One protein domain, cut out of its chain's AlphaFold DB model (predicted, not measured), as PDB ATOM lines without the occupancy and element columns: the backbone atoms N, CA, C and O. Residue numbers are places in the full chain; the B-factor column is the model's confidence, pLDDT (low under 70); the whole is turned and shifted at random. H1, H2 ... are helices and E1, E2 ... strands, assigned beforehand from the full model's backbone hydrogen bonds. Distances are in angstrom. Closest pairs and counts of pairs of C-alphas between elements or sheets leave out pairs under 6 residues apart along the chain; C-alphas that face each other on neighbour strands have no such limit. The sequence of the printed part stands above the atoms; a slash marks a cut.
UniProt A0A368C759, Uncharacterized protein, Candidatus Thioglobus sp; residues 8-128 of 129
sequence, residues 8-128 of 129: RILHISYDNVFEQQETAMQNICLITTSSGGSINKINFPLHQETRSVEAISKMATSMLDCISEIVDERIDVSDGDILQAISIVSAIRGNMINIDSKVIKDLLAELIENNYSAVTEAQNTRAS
ATOM      1  N   ARG A   8       5.215  47.884  26.077       68.94
ATOM      2  CA  ARG A   8       5.023  49.336  26.189       68.94
ATOM      3  C   ARG A   8       4.809  49.763  27.630       68.94
ATOM      4  O   ARG A   8       4.096  49.090  28.372       68.94
ATOM      5  N   ILE A   9       5.366  50.908  28.020       71.88
ATOM      6  CA  ILE A   9       5.034  51.549  29.299       71.88
ATOM      7  C   ILE A   9       3.726  52.330  29.129       71.88
ATOM      8  O   ILE A   9       3.621  53.197  28.269       71.88
ATOM      9  N   LEU A  10       2.728  52.029  29.960       71.12
ATOM     10  CA  LEU A  10       1.449  52.743  29.990       71.12
ATOM     11  C   LEU A  10       1.445  53.914  30.972       71.12
ATOM     12  O   LEU A  10       0.789  54.924  30.724       71.12
ATOM     13  N   HIS A  11       2.106  53.763  32.118       75.75
ATOM     14  CA  HIS A  11       2.052  54.750  33.192       75.75
ATOM     15  C   HIS A  11       3.283  54.662  34.095       75.75
ATOM     16  O   HIS A  11       3.838  53.581  34.297       75.75
ATOM     17  N   ILE A  12       3.688  55.805  34.651       75.75
ATOM     18  CA  ILE A  12       4.836  55.942  35.549       75.75
ATOM     19  C   ILE A  12       4.394  56.732  36.777       75.75
ATOM     20  O   ILE A  12       3.823  57.814  36.633       75.75
ATOM     21  N   SER A  13       4.694  56.214  37.965       76.19
ATOM     22  CA  SER A  13       4.508  56.914  39.237       76.19
ATOM     23  C   SER A  13       5.759  56.809  40.112       76.19
ATOM     24  O   SER A  13       6.608  55.939  39.909       76.19
ATOM     25  N   TYR A  14       5.889  57.719  41.075       74.88
ATOM     26  CA  TYR A  14       7.064  57.839  41.941       74.88
ATOM     27  C   TYR A  14       6.631  57.794  43.393       74.88
ATOM     28  O   TYR A  14       5.800  58.609  43.789       74.88
ATOM     29  N   ASP A  15       7.236  56.902  44.170       67.06
ATOM     30  CA  ASP A  15       6.933  56.751  45.589       67.06
ATOM     31  C   ASP A  15       8.230  56.817  46.404       67.06
ATOM     32  O   ASP A  15       9.230  56.167  46.088       67.06
ATOM     33  N   ASN A  16       8.206  57.610  47.477       56.56
ATOM     34  CA  ASN A  16       9.255  57.605  48.492       56.56
ATOM     35  C   ASN A  16       8.802  56.693  49.630       56.56
ATOM     36  O   ASN A  16       7.860  57.036  50.351       56.56
ATOM     37  N   VAL A  17       9.464  55.551  49.802       54.31
ATOM     38  CA  VAL A  17       9.200  54.674  50.942       54.31
ATOM     39  C   VAL A  17      10.072  55.146  52.103       54.31
ATOM     40  O   VAL A  17      11.293  55.010  52.090       54.31
ATOM     41  N   PHE A  18       9.436  55.768  53.097       47.62
ATOM     42  CA  PHE A  18      10.081  56.132  54.357       47.62
ATOM     43  C   PHE A  18       9.848  55.011  55.372       47.62
ATOM     44  O   PHE A  18       8.888  55.061  56.142       47.62
ATOM     45  N   GLU A  19      10.708  53.995  55.378       45.59
ATOM     46  CA  GLU A  19      10.775  53.064  56.508       45.59
ATOM     47  C   GLU A  19      11.612  53.676  57.641       45.59
ATOM     48  O   GLU A  19      12.567  54.426  57.421       45.59
ATOM     49  N   GLN A  20      11.165  53.470  58.884       44.47
ATOM     50  CA  GLN A  20      11.774  54.096  60.053       44.47
ATOM     51  C   GLN A  20      13.166  53.506  60.312       44.47
ATOM     52  O   GLN A  20      13.286  52.364  60.736       44.47
ATOM     53  N   GLN A  21      14.166  54.376  60.154       46.62
ATOM     54  CA  GLN A  21      15.615  54.174  60.283       46.62
ATOM     55  C   GLN A  21      16.277  53.496  59.072       46.62
ATOM     56  O   GLN A  21      16.008  52.351  58.755       46.62
ATOM     57  N   GLU A  22      17.216  54.256  58.491       49.69
ATOM     58  CA  GLU A  22      18.167  53.904  57.426       49.69
ATOM     59  C   GLU A  22      17.678  54.144  55.980       49.69
ATOM     60  O   GLU A  22      16.950  53.361  55.398       49.69
ATOM     61  N   THR A  23      18.127  55.279  55.416       48.97
ATOM     62  CA  THR A  23      18.086  55.693  53.993       48.97
ATOM     63  C   THR A  23      16.728  55.599  53.280       48.97
ATOM     64  O   THR A  23      16.266  54.525  52.926       48.97
ATOM     65  N   ALA A  24      16.108  56.747  52.970       53.97
ATOM     66  CA  ALA A  24      14.903  56.778  52.136       53.97
ATOM     67  C   ALA A  24      15.167  56.074  50.792       53.97
ATOM     68  O   ALA A  24      15.912  56.592  49.956       53.97
ATOM     69  N   MET A  25      14.571  54.896  50.597       61.97
ATOM     70  CA  MET A  25      14.707  54.137  49.363       61.97
ATOM     71  C   MET A  25      13.685  54.686  48.373       61.97
ATOM     72  O   MET A  25      12.469  54.569  48.553       61.97
ATOM     73  N   GLN A  26      14.187  55.393  47.366       76.19
ATOM     74  CA  GLN A  26      13.344  55.923  46.306       76.19
ATOM     75  C   GLN A  26      12.999  54.784  45.356       76.19
ATOM     76  O   GLN A  26      13.892  54.058  44.923       76.19
ATOM     77  N   ASN A  27      11.724  54.654  45.005       83.81
ATOM     78  CA  ASN A  27      11.275  53.669  44.035       83.81
ATOM     79  C   ASN A  27      10.691  54.370  42.811       83.81
ATOM     80  O   ASN A  27      10.010  55.396  42.912       83.81
ATOM     81  N   ILE A  28      10.912  53.775  41.644       87.88
ATOM     82  CA  ILE A  28      10.156  54.098  40.438       87.88
ATOM     83  C   ILE A  28       9.140  52.992  40.174       87.88
ATOM     84  O   ILE A  28       9.493  51.822  40.042       87.88
ATOM     85  N   CYS A  29       7.867  53.361  40.082       88.50
ATOM     86  CA  CYS A  29       6.802  52.444  39.718       88.50
ATOM     87  C   CYS A  29       6.516  52.565  38.220       88.50
ATOM     88  O   CYS A  29       6.061  53.608  37.741       88.50
ATOM     89  N   LEU A  30       6.737  51.478  37.483       85.69
ATOM     90  CA  LEU A  30       6.418  51.376  36.062       85.69
ATOM     91  C   LEU A  30       5.237  50.431  35.855       85.69
ATOM     92  O   LEU A  30       5.211  49.318  36.379       85.69
ATOM     93  N   ILE A  31       4.269  50.871  35.054       86.00
ATOM     94  CA  ILE A  31       3.164  50.048  34.567       86.00
ATOM     95  C   ILE A  31       3.442  49.733  33.101       86.00
ATOM     96  O   ILE A  31       3.423  50.624  32.255       86.00
ATOM     97  N   THR A  32       3.705  48.467  32.806       81.88
ATOM     98  CA  THR A  32       4.010  47.955  31.464       81.88
ATOM     99  C   THR A  32       2.843  47.138  30.926       81.88
ATOM    100  O   THR A  32       2.074  46.591  31.709       81.88
ATOM    101  N   THR A  33       2.728  47.009  29.610       80.38
ATOM    102  CA  THR A  33       1.791  46.091  28.959       80.38
ATOM    103  C   THR A  33       2.523  45.282  27.910       80.38
ATOM    104  O   THR A  33       3.188  45.845  27.039       80.38
ATOM    105  N   SER A  34       2.399  43.960  28.000       74.62
ATOM    106  CA  SER A  34       2.925  43.042  26.993       74.62
ATOM    107  C   SER A  34       1.997  42.956  25.781       74.62
ATOM    108  O   SER A  34       0.800  43.239  25.875       74.62
ATOM    109  N   SER A  35       2.517  42.479  24.650       68.00
ATOM    110  CA  SER A  35       1.725  42.192  23.444       68.00
ATOM    111  C   SER A  35       0.552  41.227  23.688       68.00
ATOM    112  O   SER A  35      -0.447  41.284  22.975       68.00
ATOM    113  N   GLY A  36       0.626  40.391  24.730       66.75
ATOM    114  CA  GLY A  36      -0.463  39.522  25.191       66.75
ATOM    115  C   GLY A  36      -1.542  40.224  26.033       66.75
ATOM    116  O   GLY A  36      -2.446  39.558  26.528       66.75
ATOM    117  N   GLY A  37      -1.448  41.542  26.234       72.19
ATOM    118  CA  GLY A  37      -2.399  42.341  27.013       72.19
ATOM    119  C   GLY A  37      -2.194  42.282  28.530       72.19
ATOM    120  O   GLY A  37      -3.011  42.820  29.278       72.19
ATOM    121  N   SER A  38      -1.121  41.651  29.014       77.00
ATOM    122  CA  SER A  38      -0.830  41.581  30.448       77.00
ATOM    123  C   SER A  38      -0.249  42.907  30.933       77.00
ATOM    124  O   SER A  38       0.838  43.294  30.509       77.00
ATOM    125  N   ILE A  39      -0.950  43.583  31.844       80.31
ATOM    126  CA  ILE A  39      -0.500  44.847  32.443       80.31
ATOM    127  C   ILE A  39       0.354  44.533  33.666       80.31
ATOM    128  O   ILE A  39      -0.253  44.055  34.615       80.31
ATOM    129  N   ASN A  40       1.670  44.802  33.697       82.12
ATOM    130  CA  ASN A  40       2.576  44.641  34.851       82.12
ATOM    131  C   ASN A  40       2.907  45.938  35.597       82.12
ATOM    132  O   ASN A  40       3.583  46.790  35.036       82.12
ATOM    133  N   LYS A  41       2.503  46.051  36.876       88.44
ATOM    134  CA  LYS A  41       2.968  47.098  37.808       88.44
ATOM    135  C   LYS A  41       4.204  46.595  38.557       88.44
ATOM    136  O   LYS A  41       4.113  45.563  39.213       88.44
ATOM    137  N   ILE A  42       5.323  47.307  38.447       89.00
ATOM    138  CA  ILE A  42       6.623  46.906  39.001       89.00
ATOM    139  C   ILE A  42       7.245  48.104  39.719       89.00
ATOM    140  O   ILE A  42       7.320  49.187  39.139       89.00
ATOM    141  N   ASN A  43       7.692  47.906  40.961       89.94
ATOM    142  CA  ASN A  43       8.387  48.921  41.752       89.94
ATOM    143  C   ASN A  43       9.888  48.630  41.728       89.94
ATOM    144  O   ASN A  43      10.326  47.656  42.329       89.94
ATOM    145  N   PHE A  44      10.669  49.459  41.042       89.81
ATOM    146  CA  PHE A  44      12.118  49.298  40.967       89.81
ATOM    147  C   PHE A  44      12.811  50.149  42.037       89.81
ATOM    148  O   PHE A  44      12.574  51.365  42.066       89.81
ATOM    149  N   PRO A  45      13.681  49.553  42.872       89.44
ATOM    150  CA  PRO A  45      14.497  50.306  43.811       89.44
ATOM    151  C   PRO A  45      15.538  51.136  43.064       89.44
ATOM    152  O   PRO A  45      16.238  50.649  42.177       89.44
ATOM    153  N   LEU A  46      15.647  52.413  43.418       86.81
ATOM    154  CA  LEU A  46      16.654  53.301  42.856       86.81
ATOM    155  C   LEU A  46      17.927  53.246  43.691       86.81
ATOM    156  O   LEU A  46      17.897  53.252  44.921       86.81
ATOM    157  N   HIS A  47      19.065  53.264  43.002       85.69
ATOM    158  CA  HIS A  47      20.361  53.367  43.659       85.69
ATOM    159  C   HIS A  47      20.457  54.670  44.466       85.69
ATOM    160  O   HIS A  47      19.985  55.712  44.005       85.69
ATOM    161  N   GLN A  48      21.129  54.636  45.618       82.12
ATOM    162  CA  GLN A  48      21.250  55.771  46.549       82.12
ATOM    163  C   GLN A  48      21.831  57.050  45.918       82.12
ATOM    164  O   GLN A  48      21.536  58.160  46.348       82.12
ATOM    165  N   GLU A  49      22.641  56.904  44.869       82.44
ATOM    166  CA  GLU A  49      23.248  58.032  44.147       82.44
ATOM    167  C   GLU A  49      22.371  58.576  43.003       82.44
ATOM    168  O   GLU A  49      22.797  59.449  42.238       82.44
ATOM    169  N   THR A  50      21.145  58.070  42.861       85.12
ATOM    170  CA  THR A  50      20.187  58.536  41.858       85.12
ATOM    171  C   THR A  50      19.834  59.999  42.098       85.12
ATOM    172  O   THR A  50      19.320  60.379  43.145       85.12
ATOM    173  N   ARG A  51      20.089  60.841  41.090       85.62
ATOM    174  CA  ARG A  51      19.876  62.297  41.187       85.62
ATOM    175  C   ARG A  51      18.519  62.764  40.680       85.62
ATOM    176  O   ARG A  51      18.054  63.825  41.077       85.62
ATOM    177  N   SER A  52      17.920  62.033  39.744       86.50
ATOM    178  CA  SER A  52      16.656  62.418  39.122       86.50
ATOM    179  C   SER A  52      15.884  61.179  38.706       86.50
ATOM    180  O   SER A  52      16.238  60.512  37.733       86.50
ATOM    181  N   VAL A  53      14.813  60.904  39.446       87.00
ATOM    182  CA  VAL A  53      13.880  59.825  39.123       87.00
ATOM    183  C   VAL A  53      13.239  60.075  37.759       87.00
ATOM    184  O   VAL A  53      13.245  59.191  36.914       87.00
ATOM    185  N   GLU A  54      12.796  61.308  37.497       85.56
ATOM    186  CA  GLU A  54      12.186  61.704  36.221       85.56
ATOM    187  C   GLU A  54      13.096  61.428  35.016       85.56
ATOM    188  O   GLU A  54      12.641  60.899  33.998       85.56
ATOM    189  N   ALA A  55      14.391  61.745  35.125       87.06
ATOM    190  CA  ALA A  55      15.341  61.478  34.051       87.06
ATOM    191  C   ALA A  55      15.496  59.973  33.798       87.06
ATOM    192  O   ALA A  55      15.519  59.558  32.639       87.06
ATOM    193  N   ILE A  56      15.569  59.157  34.857       90.00
ATOM    194  CA  ILE A  56      15.636  57.694  34.741       90.00
ATOM    195  C   ILE A  56      14.382  57.154  34.058       90.00
ATOM    196  O   ILE A  56      14.509  56.401  33.096       90.00
ATOM    197  N   SER A  57      13.193  57.592  34.478       86.69
ATOM    198  CA  SER A  57      11.924  57.202  33.856       86.69
ATOM    199  C   SER A  57      11.908  57.492  32.373       86.69
ATOM    200  O   SER A  57      11.626  56.615  31.566       86.69
ATOM    201  N   LYS A  58      12.242  58.735  32.011       87.81
ATOM    202  CA  LYS A  58      12.218  59.184  30.626       87.81
ATOM    203  C   LYS A  58      13.185  58.366  29.778       87.81
ATOM    204  O   LYS A  58      12.818  57.949  28.687       87.81
ATOM    205  N   MET A  59      14.390  58.105  30.286       90.94
ATOM    206  CA  MET A  59      15.370  57.267  29.594       90.94
ATOM    207  C   MET A  59      14.879  55.825  29.440       90.94
ATOM    208  O   MET A  59      14.950  55.295  28.334       90.94
ATOM    209  N   ALA A  60      14.343  55.213  30.499       89.56
ATOM    210  CA  ALA A  60      13.820  53.849  30.451       89.56
ATOM    211  C   ALA A  60      12.674  53.715  29.436       89.56
ATOM    212  O   ALA A  60      12.691  52.809  28.605       89.56
ATOM    213  N   THR A  61      11.724  54.654  29.440       87.00
ATOM    214  CA  THR A  61      10.628  54.697  28.462       87.00
ATOM    215  C   THR A  61      11.142  54.869  27.044       87.00
ATOM    216  O   THR A  61      10.813  54.055  26.192       87.00
ATOM    217  N   SER A  62      12.011  55.851  26.789       90.81
ATOM    218  CA  SER A  62      12.547  56.069  25.441       90.81
ATOM    219  C   SER A  62      13.344  54.871  24.912       90.81
ATOM    220  O   SER A  62      13.301  54.596  23.717       90.81
ATOM    221  N   MET A  63      14.060  54.143  25.774       90.50
ATOM    222  CA  MET A  63      14.765  52.920  25.374       90.50
ATOM    223  C   MET A  63      13.792  51.792  25.014       90.50
ATOM    224  O   MET A  63      13.989  51.129  23.999       90.50
ATOM    225  N   LEU A  64      12.740  51.586  25.810       88.44
ATOM    226  CA  LEU A  64      11.731  50.556  25.546       88.44
ATOM    227  C   LEU A  64      10.890  50.861  24.304       88.44
ATOM    228  O   LEU A  64      10.605  49.945  23.532       88.44
ATOM    229  N   ASP A  65      10.537  52.127  24.081       87.19
ATOM    230  CA  ASP A  65       9.824  52.557  22.876       87.19
ATOM    231  C   ASP A  65      10.682  52.315  21.628       87.19
ATOM    232  O   ASP A  65      10.210  51.701  20.677       87.19
ATOM    233  N   CYS A  66      11.967  52.683  21.668       89.12
ATOM    234  CA  CYS A  66      12.915  52.426  20.579       89.12
ATOM    235  C   CYS A  66      13.048  50.926  20.259       89.12
ATOM    236  O   CYS A  66      12.999  50.524  19.099       89.12
ATOM    237  N   ILE A  67      13.164  50.072  21.284       87.62
ATOM    238  CA  ILE A  67      13.202  48.613  21.090       87.62
ATOM    239  C   ILE A  67      11.884  48.115  20.483       87.62
ATOM    240  O   ILE A  67      11.908  47.284  19.578       87.62
ATOM    241  N   SER A  68      10.745  48.626  20.957       85.06
ATOM    242  CA  SER A  68       9.425  48.239  20.452       85.06
ATOM    243  C   SER A  68       9.239  48.624  18.987       85.06
ATOM    244  O   SER A  68       8.726  47.819  18.221       85.06
ATOM    245  N   GLU A  69       9.700  49.807  18.579       86.44
ATOM    246  CA  GLU A  69       9.684  50.245  17.179       86.44
ATOM    247  C   GLU A  69      10.504  49.301  16.287       86.44
ATOM    248  O   GLU A  69       9.991  48.810  15.284       86.44
ATOM    249  N   ILE A  70      11.731  48.953  16.694       85.31
ATOM    250  CA  ILE A  70      12.605  48.023  15.950       85.31
ATOM    251  C   ILE A  70      11.961  46.634  15.808       85.31
ATOM    252  O   ILE A  70      12.035  46.005  14.752       85.31
ATOM    253  N   VAL A  71      11.332  46.148  16.878       83.88
ATOM    254  CA  VAL A  71      10.612  44.868  16.900       83.88
ATOM    255  C   VAL A  71       9.385  44.899  15.982       83.88
ATOM    256  O   VAL A  71       9.151  43.956  15.220       83.88
ATOM    257  N   ASP A  72       8.608  45.981  16.031       82.50
ATOM    258  CA  ASP A  72       7.385  46.146  15.245       82.50
ATOM    259  C   ASP A  72       7.689  46.295  13.740       82.50
ATOM    260  O   ASP A  72       6.894  45.855  12.902       82.50
ATOM    261  N   GLU A  73       8.869  46.814  13.377       83.44
ATOM    262  CA  GLU A  73       9.377  46.899  11.998       83.44
ATOM    263  C   GLU A  73       9.704  45.529  11.358       83.44
ATOM    264  O   GLU A  73      10.115  45.469  10.196       83.44
ATOM    265  N   ARG A  74       9.438  44.410  12.054       65.69
ATOM    266  CA  ARG A  74       9.542  43.021  11.553       65.69
ATOM    267  C   ARG A  74      10.933  42.637  11.048       65.69
ATOM    268  O   ARG A  74      11.065  41.782  10.168       65.69
ATOM    269  N   ILE A  75      11.973  43.235  11.616       64.00
ATOM    270  CA  ILE A  75      13.323  42.693  11.487       64.00
ATOM    271  C   ILE A  75      13.321  41.326  12.196       64.00
ATOM    272  O   ILE A  75      12.685  41.171  13.239       64.00
ATOM    273  N   ASP A  76      13.976  40.319  11.612       78.94
ATOM    274  CA  ASP A  76      14.135  38.983  12.210       78.94
ATOM    275  C   ASP A  76      15.064  39.072  13.435       78.94
ATOM    276  O   ASP A  76      16.258  38.792  13.359       78.94
ATOM    277  N   VAL A  77      14.528  39.596  14.538       79.88
ATOM    278  CA  VAL A  77      15.222  39.859  15.802       79.88
ATOM    279  C   VAL A  77      14.685  38.889  16.839       79.88
ATOM    280  O   VAL A  77      13.486  38.856  17.093       79.88
ATOM    281  N   SER A  78      15.552  38.109  17.473       83.62
ATOM    282  CA  SER A  78      15.161  37.266  18.603       83.62
ATOM    283  C   SER A  78      15.234  38.023  19.934       83.62
ATOM    284  O   SER A  78      15.961  39.008  20.062       83.62
ATOM    285  N   ASP A  79      14.565  37.514  20.974       82.88
ATOM    286  CA  ASP A  79      14.713  38.045  22.341       82.88
ATOM    287  C   ASP A  79      16.188  38.071  22.792       82.88
ATOM    288  O   ASP A  79      16.621  38.980  23.501       82.88
ATOM    289  N   GLY A  80      16.986  37.095  22.337       86.38
ATOM    290  CA  GLY A  80      18.422  37.032  22.605       86.38
ATOM    291  C   GLY A  80      19.200  38.190  21.977       86.38
ATOM    292  O   GLY A  80      20.093  38.737  22.622       86.38
ATOM    293  N   ASP A  81      18.830  38.614  20.768       89.19
ATOM    294  CA  ASP A  81      19.459  39.750  20.084       89.19
ATOM    295  C   ASP A  81      19.145  41.073  20.792       89.19
ATOM    296  O   ASP A  81      20.028  41.917  20.949       89.19
ATOM    297  N   ILE A  82      17.914  41.227  21.296       88.31
ATOM    298  CA  ILE A  82      17.504  42.394  22.094       88.31
ATOM    299  C   ILE A  82      18.346  42.477  23.374       88.31
ATOM    300  O   ILE A  82      18.941  43.518  23.664       88.31
ATOM    301  N   LEU A  83      18.447  41.375  24.125       90.56
ATOM    302  CA  LEU A  83      19.242  41.323  25.356       90.56
ATOM    303  C   LEU A  83      20.735  41.564  25.086       90.56
ATOM    304  O   LEU A  83      21.392  42.297  25.830       90.56
ATOM    305  N   GLN A  84      21.263  41.009  23.994       91.38
ATOM    306  CA  GLN A  84      22.640  41.237  23.561       91.38
ATOM    307  C   GLN A  84      22.886  42.717  23.226       91.38
ATOM    308  O   GLN A  84      23.898  43.282  23.646       91.38
ATOM    309  N   ALA A  85      21.961  43.373  22.518       93.00
ATOM    310  CA  ALA A  85      22.062  44.791  22.185       93.00
ATOM    311  C   ALA A  85      22.058  45.680  23.441       93.00
ATOM    312  O   ALA A  85      22.919  46.554  23.578       93.00
ATOM    313  N   ILE A  86      21.160  45.419  24.399       93.19
ATOM    314  CA  ILE A  86      21.110  46.138  25.686       93.19
ATOM    315  C   ILE A  86      22.425  45.964  26.460       93.19
ATOM    316  O   ILE A  86      22.945  46.931  27.027       93.19
ATOM    317  N   SER A  87      22.995  44.755  26.454       94.50
ATOM    318  CA  SER A  87      24.280  44.466  27.099       94.50
ATOM    319  C   SER A  87      25.427  45.270  26.477       94.50
ATOM    320  O   SER A  87      26.193  45.916  27.197       94.50
ATOM    321  N   ILE A  88      25.504  45.316  25.142       94.31
ATOM    322  CA  ILE A  88      26.507  46.104  24.409       94.31
ATOM    323  C   ILE A  88      26.378  47.595  24.745       94.31
ATOM    324  O   ILE A  88      27.378  48.240  25.069       94.31
ATOM    325  N   VAL A  89      25.160  48.144  24.714       95.00
ATOM    326  CA  VAL A  89      24.906  49.556  25.045       95.00
ATOM    327  C   VAL A  89      25.315  49.861  26.486       95.00
ATOM    328  O   VAL A  89      25.983  50.867  26.729       95.00
ATOM    329  N   SER A  90      24.982  48.979  27.430       92.88
ATOM    330  CA  SER A  90      25.359  49.115  28.842       92.88
ATOM    331  C   SER A  90      26.876  49.127  29.030       92.88
ATOM    332  O   SER A  90      27.404  49.998  29.720       92.88
ATOM    333  N   ALA A  91      27.597  48.219  28.365       93.12
ATOM    334  CA  ALA A  91      29.055  48.147  28.433       93.12
ATOM    335  C   ALA A  91      29.727  49.400  27.847       93.12
ATOM    336  O   ALA A  91      30.622  49.973  28.473       93.12
ATOM    337  N   ILE A  92      29.268  49.872  26.682       93.25
ATOM    338  CA  ILE A  92      29.769  51.109  26.064       93.25
ATOM    339  C   ILE A  92      29.499  52.299  26.983       93.25
ATOM    340  O   ILE A  92      30.407  53.085  27.256       93.25
ATOM    341  N   ARG A  93      28.268  52.430  27.493       92.00
ATOM    342  CA  ARG A  93      27.886  53.558  28.345       92.00
ATOM    343  C   ARG A  93      28.649  53.557  29.663       92.00
ATOM    344  O   ARG A  93      29.077  54.624  30.099       92.00
ATOM    345  N   GLY A  94      28.856  52.383  30.251       90.81
ATOM    346  CA  GLY A  94      29.690  52.197  31.429       90.81
ATOM    347  C   GLY A  94      31.134  52.631  31.184       90.81
ATOM    348  O   GLY A  94      31.677  53.398  31.969       90.81
ATOM    349  N   ASN A  95      31.731  52.240  30.055       88.50
ATOM    350  CA  ASN A  95      33.099  52.631  29.695       88.50
ATOM    351  C   ASN A  95      33.270  54.144  29.444       88.50
ATOM    352  O   ASN A  95      34.377  54.667  29.519       88.50
ATOM    353  N   MET A  96      32.188  54.873  29.149       92.31
ATOM    354  CA  MET A  96      32.227  56.339  29.057       92.31
ATOM    355  C   MET A  96      32.311  57.024  30.430       92.31
ATOM    356  O   MET A  96      32.596  58.221  30.497       92.31
ATOM    357  N   ILE A  97      32.032  56.301  31.517       89.50
ATOM    358  CA  ILE A  97      32.230  56.780  32.881       89.50
ATOM    359  C   ILE A  97      33.712  56.565  33.192       89.50
ATOM    360  O   ILE A  97      34.174  55.431  33.241       89.50
ATOM    361  N   ASN A  98      34.470  57.653  33.356       84.69
ATOM    362  CA  ASN A  98      35.924  57.628  33.566       84.69
ATOM    363  C   ASN A  98      36.301  57.133  34.979       84.69
ATOM    364  O   ASN A  98      36.818  57.887  35.804       84.69
ATOM    365  N   ILE A  99      35.962  55.881  35.269       89.38
ATOM    366  CA  ILE A  99      36.162  55.142  36.518       89.38
ATOM    367  C   ILE A  99      36.708  53.754  36.140       89.38
ATOM    368  O   ILE A  99      36.579  53.311  35.000       89.38
ATOM    369  N   ASP A 100      37.340  53.072  37.093       91.38
ATOM    370  CA  ASP A 100      37.817  51.701  36.921       91.38
ATOM    371  C   ASP A 100      36.717  50.762  36.379       91.38
ATOM    372  O   ASP A 100      35.602  50.692  36.905       91.38
ATOM    373  N   SER A 101      37.039  50.018  35.316       88.56
ATOM    374  CA  SER A 101      36.074  49.168  34.609       88.56
ATOM    375  C   SER A 101      35.510  48.042  35.475       88.56
ATOM    376  O   SER A 101      34.389  47.599  35.225       88.56
ATOM    377  N   LYS A 102      36.250  47.571  36.487       91.69
ATOM    378  CA  LYS A 102      35.750  46.569  37.431       91.69
ATOM    379  C   LYS A 102      34.646  47.165  38.298       91.69
ATOM    380  O   LYS A 102      33.598  46.550  38.423       91.69
ATOM    381  N   VAL A 103      34.844  48.383  38.807       92.94
ATOM    382  CA  VAL A 103      33.838  49.091  39.617       92.94
ATOM    383  C   VAL A 103      32.547  49.299  38.824       92.94
ATOM    384  O   VAL A 103      31.462  49.017  39.320       92.94
ATOM    385  N   ILE A 104      32.656  49.732  37.565       93.62
ATOM    386  CA  ILE A 104      31.488  49.903  36.690       93.62
ATOM    387  C   ILE A 104      30.793  48.570  36.402       93.62
ATOM    388  O   ILE A 104      29.565  48.509  36.403       93.62
ATOM    389  N   LYS A 105      31.556  47.502  36.159       93.50
ATOM    390  CA  LYS A 105      30.995  46.170  35.922       93.50
ATOM    391  C   LYS A 105      30.231  45.654  37.142       93.50
ATOM    392  O   LYS A 105      29.134  45.130  36.970       93.50
ATOM    393  N   ASP A 106      30.800  45.812  38.334       93.62
ATOM    394  CA  ASP A 106      30.189  45.367  39.587       93.62
ATOM    395  C   ASP A 106      28.891  46.153  39.856       93.62
ATOM    396  O   ASP A 106      27.856  45.545  40.119       93.62
ATOM    397  N   LEU A 107      28.898  47.477  39.650       92.31
ATOM    398  CA  LEU A 107      27.697  48.312  39.762       92.31
ATOM    399  C   LEU A 107      26.613  47.927  38.742       92.31
ATOM    400  O   LEU A 107      25.439  47.836  39.087       92.31
ATOM    401  N   LEU A 108      26.977  47.688  37.477       93.50
ATOM    402  CA  LEU A 108      26.013  47.250  36.460       93.50
ATOM    403  C   LEU A 108      25.385  45.898  36.820       93.50
ATOM    404  O   LEU A 108      24.186  45.721  36.618       93.50
ATOM    405  N   ALA A 109      26.173  44.962  37.357       93.94
ATOM    406  CA  ALA A 109      25.669  43.671  37.808       93.94
ATOM    407  C   ALA A 109      24.679  43.829  38.973       93.94
ATOM    408  O   ALA A 109      23.602  43.242  38.929       93.94
ATOM    409  N   GLU A 110      25.004  44.669  39.957       93.31
ATOM    410  CA  GLU A 110      24.125  44.972  41.091       93.31
ATOM    411  C   GLU A 110      22.794  45.593  40.641       93.31
ATOM    412  O   GLU A 110      21.723  45.141  41.043       93.31
ATOM    413  N   LEU A 111      22.839  46.597  39.759       93.31
ATOM    414  CA  LEU A 111      21.633  47.249  39.242       93.31
ATOM    415  C   LEU A 111      20.733  46.269  38.481       93.31
ATOM    416  O   LEU A 111      19.510  46.323  38.612       93.31
ATOM    417  N   ILE A 112      21.321  45.377  37.681       93.81
ATOM    418  CA  ILE A 112      20.573  44.353  36.946       93.81
ATOM    419  C   ILE A 112      19.918  43.370  37.923       93.81
ATOM    420  O   ILE A 112      18.718  43.127  37.806       93.81
ATOM    421  N   GLU A 113      20.665  42.855  38.899       94.25
ATOM    422  CA  GLU A 113      20.166  41.899  39.896       94.25
ATOM    423  C   GLU A 113      18.988  42.472  40.703       94.25
ATOM    424  O   GLU A 113      17.927  41.846  40.813       94.25
ATOM    425  N   ASN A 114      19.130  43.705  41.197       91.50
ATOM    426  CA  ASN A 114      18.090  44.386  41.968       91.50
ATOM    427  C   ASN A 114      16.819  44.605  41.131       91.50
ATOM    428  O   ASN A 114      15.702  44.373  41.601       91.50
ATOM    429  N   ASN A 115      16.974  44.996  39.864       92.75
ATOM    430  CA  ASN A 115      15.841  45.201  38.966       92.75
ATOM    431  C   ASN A 115      15.125  43.886  38.622       92.75
ATOM    432  O   ASN A 115      13.896  43.856  38.573       92.75
ATOM    433  N   TYR A 116      15.858  42.788  38.412       91.38
ATOM    434  CA  TYR A 116      15.250  41.475  38.167       91.38
ATOM    435  C   TYR A 116      14.527  40.920  39.396       91.38
ATOM    436  O   TYR A 116      13.468  40.299  39.252       91.38
ATOM    437  N   SER A 117      15.044  41.188  40.595       92.31
ATOM    438  CA  SER A 117      14.364  40.852  41.848       92.31
ATOM    439  C   SER A 117      12.997  41.538  41.934       92.31
ATOM    440  O   SER A 117      11.992  40.864  42.160       92.31
ATOM    441  N   ALA A 118      12.923  42.835  41.611       89.75
ATOM    442  CA  ALA A 118      11.665  43.586  41.568       89.75
ATOM    443  C   ALA A 118      10.657  43.040  40.536       89.75
ATOM    444  O   ALA A 118       9.460  42.941  40.813       89.75
ATOM    445  N   VAL A 119      11.123  42.651  39.341       89.81
ATOM    446  CA  VAL A 119      10.264  42.023  38.318       89.81
ATOM    447  C   VAL A 119       9.695  40.696  38.825       89.81
ATOM    448  O   VAL A 119       8.502  40.436  38.669       89.81
ATOM    449  N   THR A 120      10.535  39.871  39.449       89.38
ATOM    450  CA  THR A 120      10.147  38.555  39.979       89.38
ATOM    451  C   THR A 120       9.138  38.691  41.119       89.38
ATOM    452  O   THR A 120       8.132  37.984  41.153       89.38
ATOM    453  N   GLU A 121       9.347  39.645  42.025       88.94
ATOM    454  CA  GLU A 121       8.412  39.946  43.111       88.94
ATOM    455  C   GLU A 121       7.042  40.395  42.577       88.94
ATOM    456  O   GLU A 121       5.998  39.897  43.016       88.94
ATOM    457  N   ALA A 122       7.031  41.268  41.566       86.19
ATOM    458  CA  ALA A 122       5.802  41.702  40.912       86.19
ATOM    459  C   ALA A 122       5.052  40.533  40.248       86.19
ATOM    460  O   ALA A 122       3.822  40.473  40.314       86.19
ATOM    461  N   GLN A 123       5.771  39.587  39.635       83.50
ATOM    462  CA  GLN A 123       5.193  38.371  39.050       83.50
ATOM    463  C   GLN A 123       4.599  37.440  40.113       83.50
ATOM    464  O   GLN A 123       3.493  36.934  39.926       83.50
ATOM    465  N   ASN A 124       5.281  37.255  41.244       82.88
ATOM    466  CA  ASN A 124       4.799  36.415  42.344       82.88
ATOM    467  C   ASN A 124       3.545  36.993  43.010       82.88
ATOM    468  O   ASN A 124       2.612  36.252  43.328       82.88
ATOM    469  N   THR A 125       3.493  38.317  43.169       77.75
ATOM    470  CA  THR A 125       2.323  39.013  43.726       77.75
ATOM    471  C   THR A 125       1.093  38.797  42.844       77.75
ATOM    472  O   THR A 125       0.032  38.446  43.338       77.75
ATOM    473  N   ARG A 126       1.253  38.882  41.518       64.56
ATOM    474  CA  ARG A 126       0.169  38.630  40.549       64.56
ATOM    475  C   ARG A 126      -0.360  37.210  40.540       64.56
ATOM    476  O   ARG A 126      -1.516  37.013  40.210       64.56
ATOM    477  N   ALA A 127       0.499  36.226  40.792       59.66
ATOM    478  CA  ALA A 127       0.097  34.823  40.799       59.66
ATOM    479  C   ALA A 127      -0.685  34.440  42.068       59.66
ATOM    480  O   ALA A 127      -1.235  33.341  42.128       59.66
ATOM    481  N   SER A 128      -0.692  35.316  43.079       57.56
ATOM    482  CA  SER A 128      -1.357  35.103  44.367       57.56
ATOM    483  C   SER A 128      -2.745  35.760  44.458       57.56
ATOM    484  O   SER A 128      -3.444  35.514  45.442       57.56
TER     485      SER A 128
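What this domain is: This is residues 8 to 128 of the 129 residues of an uncharacterized protein of Candidatus Thioglobus sp (UniProt A0A368C759). A twisted three-strand sheet has H1 along one face, while residues 111 to 126 of the long H3 pack on its edge strand E3; H2 folds back along the chain before H3, the two making a V. The 121 printed residues include strands E1, E2, E3, then helices H1, H2, H3, a mixed class. The sheet, order E1 E2 E3, is an antiparallel meander, each strand beside the one before. The whole is compact, radius of gyration of the C-alphas 15.8 A, spanning 50 by 42 by 24 A.

How they stand to each other: E2, residues 25 to 34, forms hairpins with E1, residues 8 to 17 (N 10 and O 31, 2.8 A), and E3, residues 39 to 45 (N 40 and O 32, 2.7 A). H1, residues 53 to 72, is on the sheet at a height of 8.7 A; its closest C-alphas to E1 are Thr 61 and Ile 9, 6.5 A. H3, residues 101 to 127, is on the sheet; C-alphas Ala 122 and Ile 42 of E3 are closest, 5.6 A. H2, residues 79 to 95, touches H3 with residues 90 to 95 alone, a helical hairpin at a steep tilt of 39 degrees; C-alphas Gly 94 and Ile 104 are closest, 6.0 A. In these helices every O i to N i+4 pair is within hydrogen-bond range.

Where its parts are: E1 begins at C-alpha 8 (5.023, 49.336, 26.189); H3, 39.2 A long, ends at C-alpha 127 (0.097, 34.823, 40.799).

The domain as a whole: The printed part has no cut and no long link. Residues 15 to 25 are among those with pLDDT under 70.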